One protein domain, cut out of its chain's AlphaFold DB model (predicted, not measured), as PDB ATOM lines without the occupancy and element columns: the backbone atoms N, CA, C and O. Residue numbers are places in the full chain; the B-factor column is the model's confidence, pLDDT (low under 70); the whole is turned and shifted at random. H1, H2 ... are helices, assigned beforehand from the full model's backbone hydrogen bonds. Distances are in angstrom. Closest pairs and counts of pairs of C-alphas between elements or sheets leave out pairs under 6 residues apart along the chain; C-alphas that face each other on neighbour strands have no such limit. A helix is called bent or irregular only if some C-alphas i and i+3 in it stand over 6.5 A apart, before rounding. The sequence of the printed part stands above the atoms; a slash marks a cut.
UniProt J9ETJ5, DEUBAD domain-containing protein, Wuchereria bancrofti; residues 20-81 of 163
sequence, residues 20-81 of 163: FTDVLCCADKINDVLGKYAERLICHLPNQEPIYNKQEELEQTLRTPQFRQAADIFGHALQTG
ATOM      1  N   PHE A  20     -15.869   5.151 -19.430       85.88
ATOM      2  CA  PHE A  20     -16.142   3.776 -19.831       85.88
ATOM      3  C   PHE A  20     -17.621   3.412 -19.637       85.88
ATOM      4  O   PHE A  20     -18.212   2.717 -20.467       85.88
ATOM      5  N   THR A  21     -18.230   3.932 -18.573       88.25
ATOM      6  CA  THR A  21     -19.621   3.685 -18.210       88.25
ATOM      7  C   THR A  21     -20.572   4.255 -19.246       88.25
ATOM      8  O   THR A  21     -21.485   3.558 -19.673       88.25
ATOM      9  N   ASP A  22     -20.357   5.488 -19.701       87.25
ATOM     10  CA  ASP A  22     -21.229   6.120 -20.696       87.25
ATOM     11  C   ASP A  22     -21.114   5.448 -22.076       87.25
ATOM     12  O   ASP A  22     -22.101   5.351 -22.810       87.25
ATOM     13  N   VAL A  23     -19.938   4.909 -22.416       86.69
ATOM     14  CA  VAL A  23     -19.740   4.143 -23.658       86.69
ATOM     15  C   VAL A  23     -20.452   2.788 -23.606       86.69
ATOM     16  O   VAL A  23     -21.081   2.403 -24.596       86.69
ATOM     17  N   LEU A  24     -20.354   2.066 -22.484       84.31
ATOM     18  CA  LEU A  24     -20.985   0.755 -22.316       84.31
ATOM     19  C   LEU A  24     -22.491   0.838 -22.073       84.31
ATOM     20  O   LEU A  24     -23.227   0.015 -22.604       84.31
ATOM     21  N   CYS A  25     -22.945   1.813 -21.288       84.12
ATOM     22  CA  CYS A  25     -24.343   1.959 -20.882       84.12
ATOM     23  C   CYS A  25     -25.199   2.732 -21.896       84.12
ATOM     24  O   CYS A  25     -26.365   3.029 -21.629       84.12
ATOM     25  N   CYS A  26     -24.645   3.058 -23.066       86.12
ATOM     26  CA  CYS A  26     -25.389   3.680 -24.150       86.12
ATOM     27  C   CYS A  26     -26.516   2.744 -24.623       86.12
ATOM     28  O   CYS A  26     -26.259   1.613 -25.043       86.12
ATOM     29  N   ALA A  27     -27.764   3.226 -24.558       78.12
ATOM     30  CA  ALA A  27     -28.960   2.419 -24.801       78.12
ATOM     31  C   ALA A  27     -28.926   1.692 -26.156       78.12
ATOM     32  O   ALA A  27     -29.233   0.503 -26.217       78.12
ATOM     33  N   ASP A  28     -28.493   2.372 -27.218       82.75
ATOM     34  CA  ASP A  28     -28.444   1.796 -28.565       82.75
ATOM     35  C   ASP A  28     -27.445   0.632 -28.646       82.75
ATOM     36  O   ASP A  28     -27.764  -0.441 -29.155       82.75
ATOM     37  N   LYS A  29     -26.255   0.797 -28.054       83.50
ATOM     38  CA  LYS A  29     -25.209  -0.236 -28.068       83.50
ATOM     39  C   LYS A  29     -25.566  -1.445 -27.210       83.50
ATOM     40  O   LYS A  29     -25.266  -2.570 -27.602       83.50
ATOM     41  N   ILE A  30     -26.204  -1.228 -26.059       86.00
ATOM     42  CA  ILE A  30     -26.638  -2.325 -25.187       86.00
ATOM     43  C   ILE A  30     -27.624  -3.229 -25.919       86.00
ATOM     44  O   ILE A  30     -27.425  -4.441 -25.935       86.00
ATOM     45  N   ASN A  31     -28.659  -2.664 -26.544       86.88
ATOM     46  CA  ASN A  31     -29.685  -3.472 -27.203       86.88
ATOM     47  C   ASN A  31     -29.090  -4.323 -28.343       86.88
ATOM     48  O   ASN A  31     -29.415  -5.507 -28.463       86.88
ATOM     49  N   ASP A  32     -28.148  -3.769 -29.113       86.38
ATOM     50  CA  ASP A  32     -27.433  -4.498 -30.169       86.38
ATOM     51  C   ASP A  32     -26.596  -5.672 -29.632       86.38
ATOM     52  O   ASP A  32     -26.547  -6.746 -30.240       86.38
ATOM     53  N   VAL A  33     -25.914  -5.479 -28.498       84.88
ATOM     54  CA  VAL A  33     -25.105  -6.518 -27.838       84.88
ATOM     55  C   VAL A  33     -26.001  -7.616 -27.270       84.88
ATOM     56  O   VAL A  33     -25.698  -8.799 -27.432       84.88
ATOM     57  N   LEU A  34     -27.127  -7.244 -26.662       86.00
ATOM     58  CA  LEU A  34     -28.091  -8.193 -26.112       86.00
ATOM     59  C   LEU A  34     -28.678  -9.101 -27.186       86.00
ATOM     60  O   LEU A  34     -28.691 -10.316 -27.003       86.00
ATOM     61  N   GLY A  35     -29.061  -8.551 -28.340       84.50
ATOM     62  CA  GLY A  35     -29.571  -9.356 -29.452       84.50
ATOM     63  C   GLY A  35     -28.579 -10.409 -29.964       84.50
ATOM     64  O   GLY A  35     -28.995 -11.451 -30.463       84.50
ATOM     65  N   LYS A  36     -27.268 -10.169 -29.825       87.75
ATOM     66  CA  LYS A  36     -26.207 -11.063 -30.326       87.75
ATOM     67  C   LYS A  36     -25.676 -12.044 -29.283       87.75
ATOM     68  O   LYS A  36     -25.245 -13.134 -29.650       87.75
ATOM     69  N   TYR A  37     -25.669 -11.662 -28.006       89.25
ATOM     70  CA  TYR A  37     -24.944 -12.388 -26.955       89.25
ATOM     71  C   TYR A  37     -25.792 -12.757 -25.731       89.25
ATOM     72  O   TYR A  37     -25.233 -13.276 -24.763       89.25
ATOM     73  N   ALA A  38     -27.116 -12.549 -25.757       88.12
ATOM     74  CA  ALA A  38     -28.010 -12.831 -24.628       88.12
ATOM     75  C   ALA A  38     -27.784 -14.216 -23.999       88.12
ATOM     76  O   ALA A  38     -27.620 -14.310 -22.786       88.12
ATOM     77  N   GLU A  39     -27.690 -15.280 -24.802       88.56
ATOM     78  CA  GLU A  39     -27.513 -16.649 -24.288       88.56
ATOM     79  C   GLU A  39     -26.253 -16.817 -23.427       88.56
ATOM     80  O   GLU A  39     -26.275 -17.540 -22.433       88.56
ATOM     81  N   ARG A  40     -25.167 -16.112 -23.769       90.31
ATOM     82  CA  ARG A  40     -23.903 -16.151 -23.016       90.31
ATOM     83  C   ARG A  40     -23.972 -15.308 -21.745       90.31
ATOM     84  O   ARG A  40     -23.326 -15.640 -20.757       90.31
ATOM     85  N   LEU A  41     -24.744 -14.223 -21.768       89.44
ATOM     86  CA  LEU A  41     -24.853 -13.273 -20.659       89.44
ATOM     87  C   LEU A  41     -25.849 -13.725 -19.583       89.44
ATOM     88  O   LEU A  41     -25.645 -13.430 -18.409       89.44
ATOM     89  N   ILE A  42     -26.881 -14.489 -19.955       88.88
ATOM     90  CA  ILE A  42     -27.915 -14.988 -19.032       88.88
ATOM     91  C   ILE A  42     -27.315 -15.794 -17.866       88.88
ATOM     92  O   ILE A  42     -27.809 -15.711 -16.745       88.88
ATOM     93  N   CYS A  43     -26.232 -16.545 -18.089       88.56
ATOM     94  CA  CYS A  43     -25.568 -17.331 -17.041       88.56
ATOM     95  C   CYS A  43     -24.841 -16.487 -15.981       88.56
ATOM     96  O   CYS A  43     -24.432 -17.028 -14.956       88.56
ATOM     97  N   HIS A  44     -24.664 -15.188 -16.226       89.25
ATOM     98  CA  HIS A  44     -23.977 -14.256 -15.334       89.25
ATOM     99  C   HIS A  44     -24.931 -13.264 -14.661       89.25
ATOM    100  O   HIS A  44     -24.474 -12.324 -14.008       89.25
ATOM    101  N   LEU A  45     -26.245 -13.461 -14.812       87.19
ATOM    102  CA  LEU A  45     -27.231 -12.656 -14.105       87.19
ATOM    103  C   LEU A  45     -27.120 -12.856 -12.591       87.19
ATOM    104  O   LEU A  45     -26.761 -13.943 -12.127       87.19
ATOM    105  N   PRO A  46     -27.423 -11.814 -11.801       84.44
ATOM    106  CA  PRO A  46     -27.480 -11.952 -10.358       84.44
ATOM    107  C   PRO A  46     -28.507 -13.027  -9.975       84.44
ATOM    108  O   PRO A  46     -29.592 -13.093 -10.546       84.44
ATOM    109  N   ASN A  47     -28.168 -13.864  -8.988       77.38
ATOM    110  CA  ASN A  47     -29.069 -14.891  -8.461       77.38
ATOM    111  C   ASN A  47     -30.226 -14.223  -7.703       77.38
ATOM    112  O   ASN A  47     -30.146 -14.013  -6.492       77.38
ATOM    113  N   GLN A  48     -31.277 -13.855  -8.427       76.81
ATOM    114  CA  GLN A  48     -32.520 -13.313  -7.890       76.81
ATOM    115  C   GLN A  48     -33.689 -14.178  -8.359       76.81
ATOM    116  O   GLN A  48     -33.576 -14.906  -9.347       76.81
ATOM    117  N   GLU A  49     -34.798 -14.148  -7.620       78.31
ATOM    118  CA  GLU A  49     -36.013 -14.820  -8.074       78.31
ATOM    119  C   GLU A  49     -36.481 -14.176  -9.379       78.31
ATOM    120  O   GLU A  49     -36.632 -12.949  -9.411       78.31
ATOM    121  N   PRO A  50     -36.686 -14.966 -10.446       75.56
ATOM    122  CA  PRO A  50     -36.996 -14.387 -11.728       75.56
ATOM    123  C   PRO A  50     -38.409 -13.800 -11.727       75.56
ATOM    124  O   PRO A  50     -39.393 -14.502 -11.478       75.56
ATOM    125  N   ILE A  51     -38.493 -12.496 -11.979       80.06
ATOM    126  CA  ILE A  51     -39.744 -11.727 -12.053       80.06
ATOM    127  C   ILE A  51     -40.243 -11.689 -13.503       80.06
ATOM    128  O   ILE A  51     -41.449 -11.619 -13.745       80.06
ATOM    129  N   TYR A  52     -39.320 -11.759 -14.464       81.62
ATOM    130  CA  TYR A  52     -39.586 -11.615 -15.892       81.62
ATOM    131  C   TYR A  52     -38.982 -12.782 -16.678       81.62
ATOM    132  O   TYR A  52     -38.432 -13.734 -16.118       81.62
ATOM    133  N   ASN A  53     -39.097 -12.747 -18.007       85.62
ATOM    134  CA  ASN A  53     -38.328 -13.683 -18.817       85.62
ATOM    135  C   ASN A  53     -36.823 -13.350 -18.727       85.62
ATOM    136  O   ASN A  53     -36.432 -12.209 -18.493       85.62
ATOM    137  N   LYS A  54     -35.956 -14.345 -18.942       84.25
ATOM    138  CA  LYS A  54     -34.499 -14.187 -18.748       84.25
ATOM    139  C   LYS A  54     -33.872 -13.071 -19.596       84.25
ATOM    140  O   LYS A  54     -32.845 -12.517 -19.217       84.25
ATOM    141  N   GLN A  55     -34.458 -12.762 -20.752       84.50
ATOM    142  CA  GLN A  55     -33.969 -11.711 -21.642       84.50
ATOM    143  C   GLN A  55     -34.352 -10.318 -21.122       84.50
ATOM    144  O   GLN A  55     -33.512  -9.423 -21.085       84.50
ATOM    145  N   GLU A  56     -35.586 -10.157 -20.649       86.25
ATOM    146  CA  GLU A  56     -36.059  -8.952 -19.968       86.25
ATOM    147  C   GLU A  56     -35.275  -8.702 -18.676       86.25
ATOM    148  O   GLU A  56     -34.913  -7.566 -18.390       86.25
ATOM    149  N   GLU A  57     -34.934  -9.745 -17.917       87.94
ATOM    150  CA  GLU A  57     -34.105  -9.607 -16.712       87.94
ATOM    151  C   GLU A  57     -32.699  -9.117 -17.015       87.94
ATOM    152  O   GLU A  57     -32.159  -8.281 -16.287       87.94
ATOM    153  N   LEU A  58     -32.114  -9.595 -18.110       88.25
ATOM    154  CA  LEU A  58     -30.824  -9.124 -18.581       88.25
ATOM    155  C   LEU A  58     -30.884  -7.650 -18.995       88.25
ATOM    156  O   LEU A  58     -30.033  -6.864 -18.576       88.25
ATOM    157  N   GLU A  59     -31.920  -7.246 -19.730       88.12
ATOM    158  CA  GLU A  59     -32.158  -5.837 -20.056       88.12
ATOM    159  C   GLU A  59     -32.325  -4.958 -18.812       88.12
ATOM    160  O   GLU A  59     -31.741  -3.874 -18.732       88.12
ATOM    161  N   GLN A  60     -33.115  -5.409 -17.836       87.38
ATOM    162  CA  GLN A  60     -33.320  -4.682 -16.586       87.38
ATOM    163  C   GLN A  60     -32.015  -4.572 -15.802       87.38
ATOM    164  O   GLN A  60     -31.672  -3.480 -15.355       87.38
ATOM    165  N   THR A  61     -31.247  -5.663 -15.710       89.25
ATOM    166  CA  THR A  61     -29.953  -5.709 -15.016       89.25
ATOM    167  C   THR A  61     -28.995  -4.655 -15.566       89.25
ATOM    168  O   THR A  61     -28.426  -3.890 -14.789       89.25
ATOM    169  N   LEU A  62     -28.866  -4.538 -16.891       88.06
ATOM    170  CA  LEU A  62     -27.972  -3.556 -17.516       88.06
ATOM    171  C   LEU A  62     -28.439  -2.101 -17.354       88.06
ATOM    172  O   LEU A  62     -27.619  -1.187 -17.395       88.06
ATOM    173  N   ARG A  63     -29.739  -1.869 -17.140       87.12
ATOM    174  CA  ARG A  63     -30.301  -0.536 -16.859       87.12
ATOM    175  C   ARG A  63     -30.236  -0.160 -15.375       87.12
ATOM    176  O   ARG A  63     -30.548   0.979 -15.023       87.12
ATOM    177  N   THR A  64     -29.843  -1.083 -14.498       90.31
ATOM    178  CA  THR A  64     -29.786  -0.811 -13.059       90.31
ATOM    179  C   THR A  64     -28.619   0.102 -12.666       90.31
ATOM    180  O   THR A  64     -27.537   0.045 -13.263       90.31
ATOM    181  N   PRO A  65     -28.775   0.915 -11.602       89.50
ATOM    182  CA  PRO A  65     -27.675   1.720 -11.079       89.50
ATOM    183  C   PRO A  65     -26.516   0.863 -10.552       89.50
ATOM    184  O   PRO A  65     -25.375   1.310 -10.591       89.50
ATOM    185  N   GLN A  66     -26.777  -0.365 -10.096       90.94
ATOM    186  CA  GLN A  66     -25.750  -1.288  -9.614       90.94
ATOM    187  C   GLN A  66     -24.806  -1.714 -10.742       90.94
ATOM    188  O   GLN A  66     -23.591  -1.698 -10.555       90.94
ATOM    189  N   PHE A  67     -25.343  -2.032 -11.926       91.19
ATOM    190  CA  PHE A  67     -24.513  -2.316 -13.097       91.19
ATOM    191  C   PHE A  67     -23.687  -1.092 -13.499       91.19
ATOM    192  O   PHE A  67     -22.484  -1.211 -13.716       91.19
ATOM    193  N   ARG A  68     -24.305   0.098 -13.514       91.12
ATOM    194  CA  ARG A  68     -23.606   1.353 -13.827       91.12
ATOM    195  C   ARG A  68     -22.437   1.612 -12.870       91.12
ATOM    196  O   ARG A  68     -21.353   1.955 -13.318       91.12
ATOM    197  N   GLN A  69     -22.640   1.406 -11.569       92.50
ATOM    198  CA  GLN A  69     -21.585   1.532 -10.558       92.50
ATOM    199  C   GLN A  69     -20.477   0.490 -10.748       92.50
ATOM    200  O   GLN A  69     -19.301   0.812 -10.614       92.50
ATOM    201  N   ALA A  70     -20.829  -0.752 -11.078       91.81
ATOM    202  CA  ALA A  70     -19.840  -1.788 -11.353       91.81
ATOM    203  C   ALA A  70     -19.005  -1.465 -12.604       91.81
ATOM    204  O   ALA A  70     -17.787  -1.642 -12.583       91.81
ATOM    205  N   ALA A  71     -19.639  -0.957 -13.665       91.25
ATOM    206  CA  ALA A  71     -18.961  -0.502 -14.877       91.25
ATOM    207  C   ALA A  71     -18.017   0.677 -14.594       91.25
ATOM    208  O   ALA A  71     -16.898   0.684 -15.097       91.25
ATOM    209  N   ASP A  72     -18.425   1.608 -13.732       91.44
ATOM    210  CA  ASP A  72     -17.610   2.751 -13.309       91.44
ATOM    211  C   ASP A  72     -16.360   2.308 -12.536       91.44
ATOM    212  O   ASP A  72     -15.232   2.648 -12.895       91.44
ATOM    213  N   ILE A  73     -16.534   1.428 -11.543       92.06
ATOM    214  CA  ILE A  73     -15.421   0.836 -10.785       92.06
ATOM    215  C   ILE A  73     -14.486   0.057 -11.717       92.06
ATOM    216  O   ILE A  73     -13.266   0.165 -11.595       92.06
ATOM    217  N   PHE A  74     -15.037  -0.710 -12.660       91.50
ATOM    218  CA  PHE A  74     -14.245  -1.429 -13.653       91.50
ATOM    219  C   PHE A  74     -13.455  -0.466 -14.549       91.50
ATOM    220  O   PHE A  74     -12.258  -0.659 -14.739       91.50
ATOM    221  N   GLY A  75     -14.090   0.592 -15.060       90.75
ATOM    222  CA  GLY A  75     -13.447   1.613 -15.886       90.75
ATOM    223  C   GLY A  75     -12.303   2.310 -15.155       90.75
ATOM    224  O   GLY A  75     -11.201   2.424 -15.691       90.75
ATOM    225  N   HIS A  76     -12.511   2.689 -13.894       90.81
ATOM    226  CA  HIS A  76     -11.462   3.256 -13.049       90.81
ATOM    227  C   HIS A  76     -10.330   2.263 -12.759       90.81
ATOM    228  O   HIS A  76      -9.151   2.615 -12.835       90.81
ATOM    229  N   ALA A  77     -10.647   1.003 -12.460       91.31
ATOM    230  CA  ALA A  77      -9.640  -0.034 -12.245       91.31
ATOM    231  C   ALA A  77      -8.830  -0.324 -13.526       91.31
ATOM    232  O   ALA A  77      -7.635  -0.622 -13.455       91.31
ATOM    233  N   LEU A  78      -9.459  -0.196 -14.700       90.12
ATOM    234  CA  LEU A  78      -8.802  -0.305 -15.999       90.12
ATOM    235  C   LEU A  78      -7.848   0.870 -16.233       90.12
ATOM    236  O   LEU A  78      -6.677   0.654 -16.520       90.12
ATOM    237  N   GLN A  79      -8.325   2.102 -16.049       89.44
ATOM    238  CA  GLN A  79      -7.534   3.331 -16.204       89.44
ATOM    239  C   GLN A  79      -6.358   3.415 -15.221       89.44
ATOM    240  O   GLN A  79      -5.351   4.052 -15.508       89.44
ATOM    241  N   THR A  80      -6.467   2.773 -14.057       90.38
ATOM    242  CA  THR A  80      -5.400   2.736 -13.044       90.38
ATOM    243  C   THR A  80      -4.433   1.563 -13.207       90.38
ATOM    244  O   THR A  80      -3.498   1.442 -12.418       90.38
ATOM    245  N   GLY A  81      -4.634   0.680 -14.190       90.44
ATOM    246  CA  GLY A  81      -3.748  -0.465 -14.417       90.44
ATOM    247  C   GLY A  81      -4.008  -1.687 -13.536       90.44
ATOM    248  O   GLY A  81      -3.401  -2.743 -13.724       90.44
TER     249      GLY A  81
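Overview. This is residues 20 to 81 of the 163 residues of the protein "DEUBAD domain-containing protein" of Wuchereria bancrofti (UniProt J9ETJ5). A sharply kinked helix, H2, packs on H3 with its residues around Ile 42; H3 turns a corner into the straight helix H4, which runs off along the length of the domain, and the short H1 packs on H4, so that the four helices make an open circuit with few contacts. The printed part has 62 residues with four named helices, in the order H1, H2, H3, H4, and no named strand; the class is all helix. The whole is elongated, spanning 37 by 23 by 19 A, and only just compact, close to loose, with a radius of gyration of the C-alphas of 12.3 A.

Along the chain. Find C-alpha 27 at (-28.960, 2.419, -24.801); from there H2, residues 27 to 44, runs 19.8 A to C-alpha 44. It has a kink of 96 degrees near residue 38 and is irregular: C-alphas 36 and 39 are 8.3 A apart. H3, residues 54 to 63, runs 14.4 A. H4, residues 65 to 79, runs 20.8 A to C-alpha 79 at (-7.534, 3.331, -16.204). H1, residues 20 to 24, begins at C-alpha 20 at (-16.142, 3.776, -19.831) and runs 6.2 A.

Arrangement. Look first at H2 and H3, which touch; their closest C-alphas, those of Ile 42 and Leu 58, are 6.6 A apart. They run opposite ways at a steep tilt of 55 degrees, the line of H2 being a rough one. H3 and H4 are close but not clearly touching, at a steep tilt of 63 degrees, the same way; their closest C-alphas, Thr 61 and Phe 67, are 6.7 A apart. H1 and H4 touch, the closest C-alphas being those of Phe 20 and Gly 75, 5.2 A apart. H1 and H2 are close but not clearly touching, with the C-alphas of Leu 24 and Ile 30 closest at 7.0 A. H1 and H3 are apart, and so are H2 and H4. In H1, H3 and H4 every O i to N i+4 pair is within hydrogen-bond range; in H2, 9 of 14 are.

Size, cuts and confidence. The two C-alphas farthest apart, those of Ile 51 and Gly 81, are 37.8 A apart. The printed part has no cut. The links H1 to H2 and H3 to H4 are tight, and the link H2 to H3 is short, with 9 residues. The mean pLDDT of the printed part is 87.0, and no printed residue is under 70.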